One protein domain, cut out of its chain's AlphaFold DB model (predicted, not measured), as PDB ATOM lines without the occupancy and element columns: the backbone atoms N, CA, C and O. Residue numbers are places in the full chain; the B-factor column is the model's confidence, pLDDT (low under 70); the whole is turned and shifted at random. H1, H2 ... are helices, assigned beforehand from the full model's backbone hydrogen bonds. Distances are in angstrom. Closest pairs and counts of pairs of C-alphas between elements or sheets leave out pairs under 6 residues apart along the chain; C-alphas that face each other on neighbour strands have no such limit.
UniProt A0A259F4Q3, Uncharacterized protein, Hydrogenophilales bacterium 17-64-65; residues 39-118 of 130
ATOM      1  N   PRO A  39      17.034 -29.736 -38.396       95.62
ATOM      2  CA  PRO A  39      15.767 -30.397 -38.702       95.62
ATOM      3  C   PRO A  39      14.569 -29.731 -38.013       95.62
ATOM      4  O   PRO A  39      13.499 -29.668 -38.621       95.62
ATOM      5  N   MET A  40      14.733 -29.177 -36.806       96.38
ATOM      6  CA  MET A  40      13.672 -28.415 -36.134       96.38
ATOM      7  C   MET A  40      13.293 -27.151 -36.908       96.38
ATOM      8  O   MET A  40      12.110 -26.910 -37.134       96.38
ATOM      9  N   ALA A  41      14.275 -26.377 -37.374       95.56
ATOM     10  CA  ALA A  41      14.038 -25.181 -38.180       95.56
ATOM     11  C   ALA A  41      13.299 -25.524 -39.479       95.56
ATOM     12  O   ALA A  41      12.309 -24.877 -39.819       95.56
ATOM     13  N   ARG A  42      13.727 -26.589 -40.170       95.81
ATOM     14  CA  ARG A  42      13.055 -27.074 -41.382       95.81
ATOM     15  C   ARG A  42      11.613 -27.495 -41.105       95.81
ATOM     16  O   ARG A  42      10.727 -27.169 -41.891       95.81
ATOM     17  N   ARG A  43      11.370 -28.207 -39.998       96.25
ATOM     18  CA  ARG A  43      10.023 -28.643 -39.618       96.25
ATOM     19  C   ARG A  43       9.121 -27.460 -39.271       96.25
ATOM     20  O   ARG A  43       8.041 -27.353 -39.835       96.25
ATOM     21  N   SER A  44       9.600 -26.549 -38.427       96.81
ATOM     22  CA  SER A  44       8.880 -25.330 -38.048       96.81
ATOM     23  C   SER A  44       8.529 -24.473 -39.267       96.81
ATOM     24  O   SER A  44       7.394 -24.018 -39.387       96.81
ATOM     25  N   ALA A  45       9.463 -24.298 -40.207       96.88
ATOM     26  CA  ALA A  45       9.208 -23.570 -41.446       96.88
ATOM     27  C   ALA A  45       8.137 -24.254 -42.315       96.88
ATOM     28  O   ALA A  45       7.286 -23.581 -42.896       96.88
ATOM     29  N   ALA A  46       8.136 -25.589 -42.382       97.00
ATOM     30  CA  ALA A  46       7.110 -26.342 -43.101       97.00
ATOM     31  C   ALA A  46       5.722 -26.243 -42.442       97.00
ATOM     32  O   ALA A  46       4.713 -26.228 -43.158       97.00
ATOM     33  N   ASP A  47       5.669 -26.171 -41.110       96.69
ATOM     34  CA  ASP A  47       4.436 -25.976 -40.342       96.69
ATOM     35  C   ASP A  47       3.896 -24.544 -40.541       96.69
ATOM     36  O   ASP A  47       2.718 -24.376 -40.864       96.69
ATOM     37  N   LEU A  48       4.759 -23.519 -40.487       96.69
ATOM     38  CA  LEU A  48       4.391 -22.129 -40.796       96.69
ATOM     39  C   LEU A  48       3.907 -21.970 -42.244       96.69
ATOM     40  O   LEU A  48       2.881 -21.336 -42.476       96.69
ATOM     41  N   ALA A  49       4.585 -22.591 -43.216       96.56
ATOM     42  CA  ALA A  49       4.122 -22.622 -44.605       96.56
ATOM     43  C   ALA A  49       2.720 -23.243 -44.723       96.56
ATOM     44  O   ALA A  49       1.903 -22.799 -45.532       96.56
ATOM     45  N   GLY A  50       2.438 -24.273 -43.917       96.06
ATOM     46  CA  GLY A  50       1.119 -24.890 -43.824       96.06
ATOM     47  C   GLY A  50       0.064 -23.913 -43.314       96.06
ATOM     48  O   GLY A  50      -0.971 -23.766 -43.959       96.06
ATOM     49  N   LEU A  51       0.356 -23.205 -42.219       96.12
ATOM     50  CA  LEU A  51      -0.524 -22.165 -41.678       96.12
ATOM     51  C   LEU A  51      -0.774 -21.052 -42.696       96.12
ATOM     52  O   LEU A  51      -1.925 -20.762 -42.981       96.12
ATOM     53  N   MET A  52       0.272 -20.496 -43.314       95.62
ATOM     54  CA  MET A  52       0.133 -19.447 -44.334       95.62
ATOM     55  C   MET A  52      -0.758 -19.889 -45.501       95.62
ATOM     56  O   MET A  52      -1.652 -19.151 -45.914       95.62
ATOM     57  N   THR A  53      -0.544 -21.109 -46.009       94.69
ATOM     58  CA  THR A  53      -1.343 -21.666 -47.112       94.69
ATOM     59  C   THR A  53      -2.806 -21.827 -46.699       94.69
ATOM     60  O   THR A  53      -3.703 -21.413 -47.432       94.69
ATOM     61  N   LEU A  54      -3.054 -22.387 -45.511       95.06
ATOM     62  CA  LEU A  54      -4.403 -22.595 -44.989       95.06
ATOM     63  C   LEU A  54      -5.119 -21.267 -44.724       95.06
ATOM     64  O   LEU A  54      -6.296 -21.130 -45.046       95.06
ATOM     65  N   SER A  55      -4.420 -20.276 -44.174       94.56
ATOM     66  CA  SER A  55      -4.964 -18.940 -43.932       94.56
ATOM     67  C   SER A  55      -5.361 -18.252 -45.235       94.56
ATOM     68  O   SER A  55      -6.446 -17.678 -45.308       94.56
ATOM     69  N   ALA A  56      -4.534 -18.354 -46.279       92.81
ATOM     70  CA  ALA A  56      -4.857 -17.817 -47.599       92.81
ATOM     71  C   ALA A  56      -6.079 -18.516 -48.227       92.81
ATOM     72  O   ALA A  56      -6.972 -17.844 -48.744       92.81
ATOM     73  N   GLN A  57      -6.158 -19.849 -48.129       93.44
ATOM     74  CA  GLN A  57      -7.320 -20.622 -48.592       93.44
ATOM     75  C   GLN A  57      -8.593 -20.220 -47.841       93.44
ATOM     76  O   GLN A  57      -9.575 -19.826 -48.467       93.44
ATOM     77  N   THR A  58      -8.538 -20.209 -46.508       93.69
ATOM     78  CA  THR A  58      -9.651 -19.809 -45.634       93.69
ATOM     79  C   THR A  58     -10.157 -18.411 -45.984       93.69
ATOM     80  O   THR A  58     -11.359 -18.199 -46.123       93.69
ATOM     81  N   TRP A  59      -9.249 -17.451 -46.193       94.19
ATOM     82  CA  TRP A  59      -9.616 -16.097 -46.604       94.19
ATOM     83  C   TRP A  59     -10.335 -16.065 -47.960       94.19
ATOM     84  O   TRP A  59     -11.320 -15.341 -48.120       94.19
ATOM     85  N   SER A  60      -9.875 -16.866 -48.928       92.31
ATOM     86  CA  SER A  60     -10.487 -16.936 -50.260       92.31
ATOM     87  C   SER A  60     -11.900 -17.531 -50.241       92.31
ATOM     88  O   SER A  60     -12.768 -17.061 -50.980       92.31
ATOM     89  N   GLU A  61     -12.146 -18.501 -49.353       94.56
ATOM     90  CA  GLU A  61     -13.434 -19.183 -49.184       94.56
ATOM     91  C   GLU A  61     -14.444 -18.369 -48.358       94.56
ATOM     92  O   GLU A  61     -15.656 -18.540 -48.501       94.56
ATOM     93  N   LEU A  62     -13.970 -17.451 -47.507       93.81
ATOM     94  CA  LEU A  62     -14.830 -16.617 -46.668       93.81
ATOM     95  C   LEU A  62     -15.649 -15.601 -47.494       93.81
ATOM     96  O   LEU A  62     -15.109 -14.951 -48.404       93.81
ATOM     97  N   PRO A  63     -16.930 -15.374 -47.130       93.81
ATOM     98  CA  PRO A  63     -17.722 -14.266 -47.652       93.81
ATOM     99  C   PRO A  63     -17.017 -12.911 -47.461       93.81
ATOM    100  O   PRO A  63     -16.407 -12.687 -46.414       93.81
ATOM    101  N   PRO A  64     -17.153 -11.948 -48.394       90.06
ATOM    102  CA  PRO A  64     -16.466 -10.655 -48.296       90.06
ATOM    103  C   PRO A  64     -16.710  -9.904 -46.980       90.06
ATOM    104  O   PRO A  64     -15.823  -9.214 -46.492       90.06
ATOM    105  N   VAL A  65     -17.893 -10.075 -46.379       93.31
ATOM    106  CA  VAL A  65     -18.277  -9.425 -45.116       93.31
ATOM    107  C   VAL A  65     -17.530  -9.971 -43.892       93.31
ATOM    108  O   VAL A  65     -17.353  -9.243 -42.919       93.31
ATOM    109  N   THR A  66     -17.065 -11.224 -43.917       92.62
ATOM    110  CA  THR A  66     -16.374 -11.858 -42.778       92.62
ATOM    111  C   THR A  66     -14.849 -11.827 -42.891       92.62
ATOM    112  O   THR A  66     -14.168 -12.038 -41.887       92.62
ATOM    113  N   ARG A  67     -14.297 -11.513 -44.070       92.75
ATOM    114  CA  ARG A  67     -12.842 -11.427 -44.305       92.75
ATOM    115  C   ARG A  67     -12.105 -10.457 -43.368       92.75
ATOM    116  O   ARG A  67     -11.103 -10.886 -42.802       92.75
ATOM    117  N   PRO A  68     -12.595  -9.227 -43.099       93.62
ATOM    118  CA  PRO A  68     -11.879  -8.298 -42.218       93.62
ATOM    119  C   PRO A  68     -11.739  -8.820 -40.783       93.62
ATOM    120  O   PRO A  68     -10.708  -8.630 -40.145       93.62
ATOM    121  N   ALA A  69     -12.759  -9.520 -40.272       93.81
ATOM    122  CA  ALA A  69     -12.701 -10.121 -38.942       93.81
ATOM    123  C   ALA A  69     -11.650 -11.241 -38.873       93.81
ATOM    124  O   ALA A  69     -10.920 -11.342 -37.889       93.81
ATOM    125  N   PHE A  70     -11.535 -12.043 -39.937       94.44
ATOM    126  CA  PHE A  70     -10.501 -13.068 -40.048       94.44
ATOM    127  C   PHE A  70      -9.094 -12.468 -40.152       94.44
ATOM    128  O   PHE A  70      -8.187 -12.957 -39.492       94.44
ATOM    129  N   GLU A  71      -8.903 -11.394 -40.922       94.25
ATOM    130  CA  GLU A  71      -7.607 -10.703 -41.029       94.25
ATOM    131  C   GLU A  71      -7.124 -10.153 -39.679       94.25
ATOM    132  O   GLU A  71      -5.955 -10.317 -39.329       94.25
ATOM    133  N   ILE A  72      -8.027  -9.554 -38.893       94.12
ATOM    134  CA  ILE A  72      -7.717  -9.058 -37.543       94.12
ATOM    135  C   ILE A  72      -7.296 -10.211 -36.626       94.12
ATOM    136  O   ILE A  72      -6.294 -10.104 -35.916       94.12
ATOM    137  N   GLU A  73      -8.044 -11.313 -36.643       93.38
ATOM    138  CA  GLU A  73      -7.735 -12.490 -35.828       93.38
ATOM    139  C   GLU A  73      -6.408 -13.133 -36.248       93.38
ATOM    140  O   GLU A  73      -5.578 -13.472 -35.406       93.38
ATOM    141  N   LEU A  74      -6.159 -13.234 -37.553       94.94
ATOM    142  CA  LEU A  74      -4.935 -13.791 -38.119       94.94
ATOM    143  C   LEU A  74      -3.696 -12.977 -37.710       94.94
ATOM    144  O   LEU A  74      -2.682 -13.549 -37.296       94.94
ATOM    145  N   ALA A  75      -3.798 -11.647 -37.743       93.88
ATOM    146  CA  ALA A  75      -2.733 -10.762 -37.285       93.88
ATOM    147  C   ALA A  75      -2.503 -10.886 -35.773       93.88
ATOM    148  O   ALA A  75      -1.359 -10.931 -35.321       93.88
ATOM    149  N   ARG A  76      -3.579 -10.982 -34.986       93.56
ATOM    150  CA  ARG A  76      -3.506 -11.019 -33.520       93.56
ATOM    151  C   ARG A  76      -2.977 -12.344 -32.975       93.56
ATOM    152  O   ARG A  76      -2.135 -12.335 -32.082       93.56
ATOM    153  N   SER A  77      -3.485 -13.457 -33.492       92.44
ATOM    154  CA  SER A  77      -3.251 -14.793 -32.936       92.44
ATOM    155  C   SER A  77      -2.104 -15.530 -33.621       92.44
ATOM    156  O   SER A  77      -1.480 -16.399 -33.011       92.44
ATOM    157  N   HIS A  78      -1.785 -15.170 -34.868       91.06
ATOM    158  CA  HIS A  78      -0.760 -15.854 -35.661       91.06
ATOM    159  C   HIS A  78       0.346 -14.933 -36.182       91.06
ATOM    160  O   HIS A  78       1.257 -15.429 -36.843       91.06
ATOM    161  N   ALA A  79       0.302 -13.627 -35.886       92.31
ATOM    162  CA  ALA A  79       1.258 -12.636 -36.394       92.31
ATOM    163  C   ALA A  79       1.405 -12.669 -37.930       92.31
ATOM    164  O   ALA A  79       2.471 -12.382 -38.477       92.31
ATOM    165  N   LEU A  80       0.326 -13.037 -38.629       92.62
ATOM    166  CA  LEU A  80       0.262 -13.108 -40.084       92.62
ATOM    167  C   LEU A  80      -0.656 -12.005 -40.606       92.62
ATOM    168  O   LEU A  80      -1.782 -11.851 -40.141       92.62
ATOM    169  N   ALA A  81      -0.187 -11.259 -41.601       90.50
ATOM    170  CA  ALA A  81      -0.979 -10.253 -42.294       90.50
ATOM    171  C   ALA A  81      -1.130 -10.643 -43.766       90.50
ATOM    172  O   ALA A  81      -0.165 -11.054 -44.413       90.50
ATOM    173  N   LEU A  82      -2.344 -10.499 -44.293       88.75
ATOM    174  CA  LEU A  82      -2.633 -10.668 -45.712       88.75
ATOM    175  C   LEU A  82      -2.541  -9.299 -46.387       88.75
ATOM    176  O   LEU A  82      -3.095  -8.319 -45.894       88.75
ATOM    177  N   ARG A  83      -1.825  -9.226 -47.509       85.62
ATOM    178  CA  ARG A  83      -1.722  -8.015 -48.328       85.62
ATOM    179  C   ARG A  83      -2.077  -8.354 -49.767       85.62
ATOM    180  O   ARG A  83      -1.643  -9.379 -50.281       85.62
ATOM    181  N   ALA A  84      -2.881  -7.495 -50.387       79.75
ATOM    182  CA  ALA A  84      -3.239  -7.617 -51.798       79.75
ATOM    183  C   ALA A  84      -2.133  -7.085 -52.725       79.75
ATOM    184  O   ALA A  84      -2.046  -7.507 -53.874       79.75
ATOM    185  N   GLU A  85      -1.301  -6.171 -52.221       81.06
ATOM    186  CA  GLU A  85      -0.199  -5.587 -52.981       81.06
ATOM    187  C   GLU A  85       0.916  -6.626 -53.182       81.06
ATOM    188  O   GLU A  85       1.332  -7.267 -52.206       81.06
ATOM    189  N   PRO A  86       1.421  -6.807 -54.415       76.81
ATOM    190  CA  PRO A  86       2.595  -7.629 -54.648       76.81
ATOM    191  C   PRO A  86       3.820  -7.078 -53.894       76.81
ATOM    192  O   PRO A  86       3.957  -5.869 -53.707       76.81
ATOM    193  N   PRO A  87       4.739  -7.957 -53.459       77.94
ATOM    194  CA  PRO A  87       5.963  -7.526 -52.799       77.94
ATOM    195  C   PRO A  87       6.808  -6.637 -53.722       77.94
ATOM    196  O   PRO A  87       7.073  -7.002 -54.868       77.94
ATOM    197  N   GLN A  88       7.263  -5.496 -53.201       75.69
ATOM    198  CA  GLN A  88       8.287  -4.674 -53.849       75.69
ATOM    199  C   GLN A  88       9.648  -5.362 -53.666       75.69
ATOM    200  O   GLN A  88       9.908  -5.910 -52.596       75.69
ATOM    201  N   ASP A  89      10.484  -5.393 -54.705       80.00
ATOM    202  CA  ASP A  89      11.835  -5.983 -54.675       80.00
ATOM    203  C   ASP A  89      11.886  -7.435 -54.167       80.00
ATOM    204  O   ASP A  89      12.588  -7.785 -53.218       80.00
ATOM    205  N   ALA A  90      11.077  -8.294 -54.787       80.12
ATOM    206  CA  ALA A  90      11.061  -9.712 -54.472       80.12
ATOM    207  C   ALA A  90      12.393 -10.382 -54.855       80.12
ATOM    208  O   ALA A  90      12.734 -10.496 -56.031       80.12
ATOM    209  N   GLU A  91      13.107 -10.877 -53.852       80.75
ATOM    210  CA  GLU A  91      14.432 -11.479 -53.956       80.75
ATOM    211  C   GLU A  91      14.436 -12.876 -53.305       80.75
ATOM    212  O   GLU A  91      13.740 -13.134 -52.314       80.75
ATOM    213  N   PRO A  92      15.213 -13.830 -53.842       77.12
ATOM    214  CA  PRO A  92      15.392 -15.117 -53.192       77.12
ATOM    215  C   PRO A  92      16.080 -14.947 -51.822       77.12
ATOM    216  O   PRO A  92      16.971 -14.104 -51.680       77.12
ATOM    217  N   PRO A  93      15.727 -15.761 -50.808       83.00
ATOM    218  CA  PRO A  93      16.356 -15.675 -49.495       83.00
ATOM    219  C   PRO A  93      17.872 -15.862 -49.575       83.00
ATOM    220  O   PRO A  93      18.377 -16.740 -50.279       83.00
ATOM    221  N   SER A  94      18.614 -15.077 -48.797       83.12
ATOM    222  CA  SER A  94      20.069 -15.190 -48.776       83.12
ATOM    223  C   SER A  94      20.528 -16.457 -48.038       83.12
ATOM    224  O   SER A  94      19.813 -17.019 -47.206       83.12
ATOM    225  N   TRP A  95      21.771 -16.894 -48.266       77.62
ATOM    226  CA  TRP A  95      22.359 -18.033 -47.537       77.62
ATOM    227  C   TRP A  95      22.433 -17.808 -46.014       77.62
ATOM    228  O   TRP A  95      22.504 -18.768 -45.248       77.62
ATOM    229  N   ARG A  96      22.410 -16.541 -45.573       83.81
ATOM    230  CA  ARG A  96      22.433 -16.143 -44.157       83.81
ATOM    231  C   ARG A  96      21.082 -16.337 -43.469       83.81
ATOM    232  O   ARG A  96      21.004 -16.221 -42.250       83.81
ATOM    233  N   GLU A  97      20.038 -16.659 -44.228       85.12
ATOM    234  CA  GLU A  97      18.664 -16.815 -43.751       85.12
ATOM    235  C   GLU A  97      18.175 -18.254 -43.999       85.12
ATOM    236  O   GLU A  97      17.260 -18.493 -44.795       85.12
ATOM    237  N   PRO A  98      18.772 -19.263 -43.333       88.12
ATOM    238  CA  PRO A  98      18.455 -20.668 -43.592       88.12
ATOM    239  C   PRO A  98      16.984 -20.996 -43.308       88.12
ATOM    240  O   PRO A  98      16.379 -21.797 -44.016       88.12
ATOM    241  N   TYR A  99      16.377 -20.335 -42.317       92.56
ATOM    242  CA  TYR A  99      14.960 -20.506 -42.004       92.56
ATOM    243  C   TYR A  99      14.047 -20.036 -43.146       92.56
ATOM    244  O   TYR A  99      13.148 -20.773 -43.549       92.56
ATOM    245  N   LEU A 100      14.304 -18.848 -43.711       92.88
ATOM    246  CA  LEU A 100      13.511 -18.324 -44.828       92.88
ATOM    247  C   LEU A 100      13.642 -19.200 -46.073       92.88
ATOM    248  O   LEU A 100      12.648 -19.428 -46.757       92.88
ATOM    249  N   ASN A 101      14.825 -19.767 -46.322       93.12
ATOM    250  CA  ASN A 101      15.007 -20.748 -47.391       93.12
ATOM    251  C   ASN A 101      14.087 -21.968 -47.214       93.12
ATOM    252  O   ASN A 101      13.414 -22.373 -48.161       93.12
ATOM    253  N   PHE A 102      14.003 -22.536 -46.005       95.06
ATOM    254  CA  PHE A 102      13.090 -23.654 -45.742       95.06
ATOM    255  C   PHE A 102      11.618 -23.266 -45.885       95.06
ATOM    256  O   PHE A 102      10.824 -24.067 -46.386       95.06
ATOM    257  N   LEU A 103      11.257 -22.052 -45.465       95.94
ATOM    258  CA  LEU A 103       9.894 -21.537 -45.553       95.94
ATOM    259  C   LEU A 103       9.471 -21.357 -47.014       95.94
ATOM    260  O   LEU A 103       8.464 -21.925 -47.428       95.94
ATOM    261  N   VAL A 104      10.274 -20.641 -47.806       94.06
ATOM    262  CA  VAL A 104      10.020 -20.393 -49.234       94.06
ATOM    263  C   VAL A 104       9.999 -21.695 -50.029       94.06
ATOM    264  O   VAL A 104       9.114 -21.886 -50.864       94.06
ATOM    265  N   ALA A 105      10.909 -22.629 -49.740       94.31
ATOM    266  CA  ALA A 105      10.890 -23.950 -50.363       94.31
ATOM    267  C   ALA A 105       9.592 -24.709 -50.038       94.31
ATOM    268  O   ALA A 105       8.953 -25.262 -50.932       94.31
ATOM    269  N   SER A 106       9.167 -24.698 -48.771       96.00
ATOM    270  CA  SER A 106       7.931 -25.365 -48.341       96.00
ATOM    271  C   SER A 106       6.680 -24.716 -48.942       96.00
ATOM    272  O   SER A 106       5.763 -25.429 -49.342       96.00
ATOM    273  N   LEU A 107       6.642 -23.384 -49.043       95.38
ATOM    274  CA  LEU A 107       5.569 -22.644 -49.713       95.38
ATOM    275  C   LEU A 107       5.522 -22.962 -51.208       95.38
ATOM    276  O   LEU A 107       4.457 -23.281 -51.723       95.38
ATOM    277  N   SER A 108       6.673 -22.964 -51.884       94.50
ATOM    278  CA  SER A 108       6.751 -23.256 -53.321       94.50
ATOM    279  C   SER A 108       6.220 -24.653 -53.650       94.50
ATOM    280  O   SER A 108       5.487 -24.831 -54.619       94.50
ATOM    281  N   VAL A 109       6.521 -25.646 -52.804       95.50
ATOM    282  CA  VAL A 109       5.977 -27.009 -52.943       95.50
ATOM    283  C   VAL A 109       4.457 -27.038 -52.753       95.50
ATOM    284  O   VAL A 109       3.769 -27.738 -53.489       95.50
ATOM    285  N   ARG A 110       3.922 -26.297 -51.775       93.88
ATOM    286  CA  ARG A 110       2.482 -26.290 -51.454       93.88
ATOM    287  C   ARG A 110       1.645 -25.538 -52.485       93.88
ATOM    288  O   ARG A 110       0.540 -25.970 -52.790       93.88
ATOM    289  N   VAL A 111       2.166 -24.426 -52.999       91.81
ATOM    290  CA  VAL A 111       1.500 -23.591 -54.010       91.81
ATOM    291  C   VAL A 111       1.667 -24.186 -55.414       91.81
ATOM    292  O   VAL A 111       0.828 -23.967 -56.282       91.81
ATOM    293  N   GLY A 112       2.723 -24.973 -55.642       92.56
ATOM    294  CA  GLY A 112       3.027 -25.584 -56.938       92.56
ATOM    295  C   GLY A 112       3.782 -24.661 -57.899       92.56
ATOM    296  O   GLY A 112       4.090 -25.064 -59.018       92.56
ATOM    297  N   THR A 113       4.115 -23.444 -57.468       90.62
ATOM    298  CA  THR A 113       4.914 -22.472 -58.224       90.62
ATOM    299  C   THR A 113       6.002 -21.870 -57.337       90.62
ATOM    300  O   THR A 113       5.827 -21.819 -56.119       90.62
ATOM    301  N   PRO A 114       7.113 -21.377 -57.913       87.69
ATOM    302  CA  PRO A 114       8.127 -20.663 -57.146       87.69
ATOM    303  C   PRO A 114       7.521 -19.466 -56.409       87.69
ATOM    304  O   PRO A 114       6.838 -18.639 -57.013       87.69
ATOM    305  N   VAL A 115       7.776 -19.386 -55.106       88.44
ATOM    306  CA  VAL A 115       7.411 -18.243 -54.265       88.44
ATOM    307  C   VAL A 115       8.664 -17.404 -54.039       88.44
ATOM    308  O   VAL A 115       9.732 -17.945 -53.761       88.44
ATOM    309  N   ALA A 116       8.541 -16.086 -54.159       85.94
ATOM    310  CA  ALA A 116       9.614 -15.155 -53.834       85.94
ATOM    311  C   ALA A 116       9.376 -14.535 -52.452       85.94
ATOM    312  O   ALA A 116       8.232 -14.407 -52.009       85.94
ATOM    313  N   ALA A 117      10.453 -14.161 -51.768       87.31
ATOM    314  CA  ALA A 117      10.380 -13.402 -50.530       87.31
ATOM    315  C   ALA A 117      10.688 -11.932 -50.824       87.31
ATOM    316  O   ALA A 117      11.370 -11.612 -51.786       87.31
ATOM    317  N   SER A 118      10.196 -11.028 -49.992       86.38
ATOM    318  CA  SER A 118      10.670  -9.647 -49.968       86.38
ATOM    319  C   SER A 118      10.857  -9.239 -48.519       86.38
ATOM    320  O   SER A 118      10.177  -9.748 -47.619       86.38
TER     321      SER A 118
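This is residues 39 to 118 of the 130 residues of an uncharacterized protein of Hydrogenophilales bacterium 17-64-65 (UniProt A0A259F4Q3). One long helix, H1, makes the long axis; H3 packs on it near Ala 45, and H2 folds back from its last residues. A long loop, residues 79 to 97, arches from H2 to H3. The 80 printed residues, with three named helices in the order H1, H2, H3 and no named strand, are all helix in class. The whole is only just compact, close to loose, with a radius of gyration of the C-alphas of 13.5 A and spans of 41 by 28 by 24 A.

H1, residues 39 to 61, begins with C-alpha 39 at (15.767, -30.397, -38.702) and is 33.0 A long. H2, residues 67 to 78, measures 15.5 A. H3, residues 98 to 111, measures 20.1 A and ends with C-alpha 111 at (1.500, -23.591, -54.010).

H1 and H3 touch, closest at the C-alphas of Ala 45 and Leu 103, 4.6 A apart, at a steep tilt of 40 degrees, the same way. H1, with residues 55 to 59 alone, only just touches H2, with 3 pairs of C-alphas within 8 A, the closest being Trp 59 and Arg 67 at 6.1 A. This helical hairpin has a shallow tilt of 15 degrees, opposite ways. H2 and H3 are apart. In H1, H2 and H3 every O i to N i+4 pair is within hydrogen-bond range.

The C-alphas farthest apart, of Val 65 and Trp 95, are 41.6 A apart. The printed part has no cut. The link H1 to H2 is tight; H2 to H3 is long. No printed residue has a pLDDT under 70.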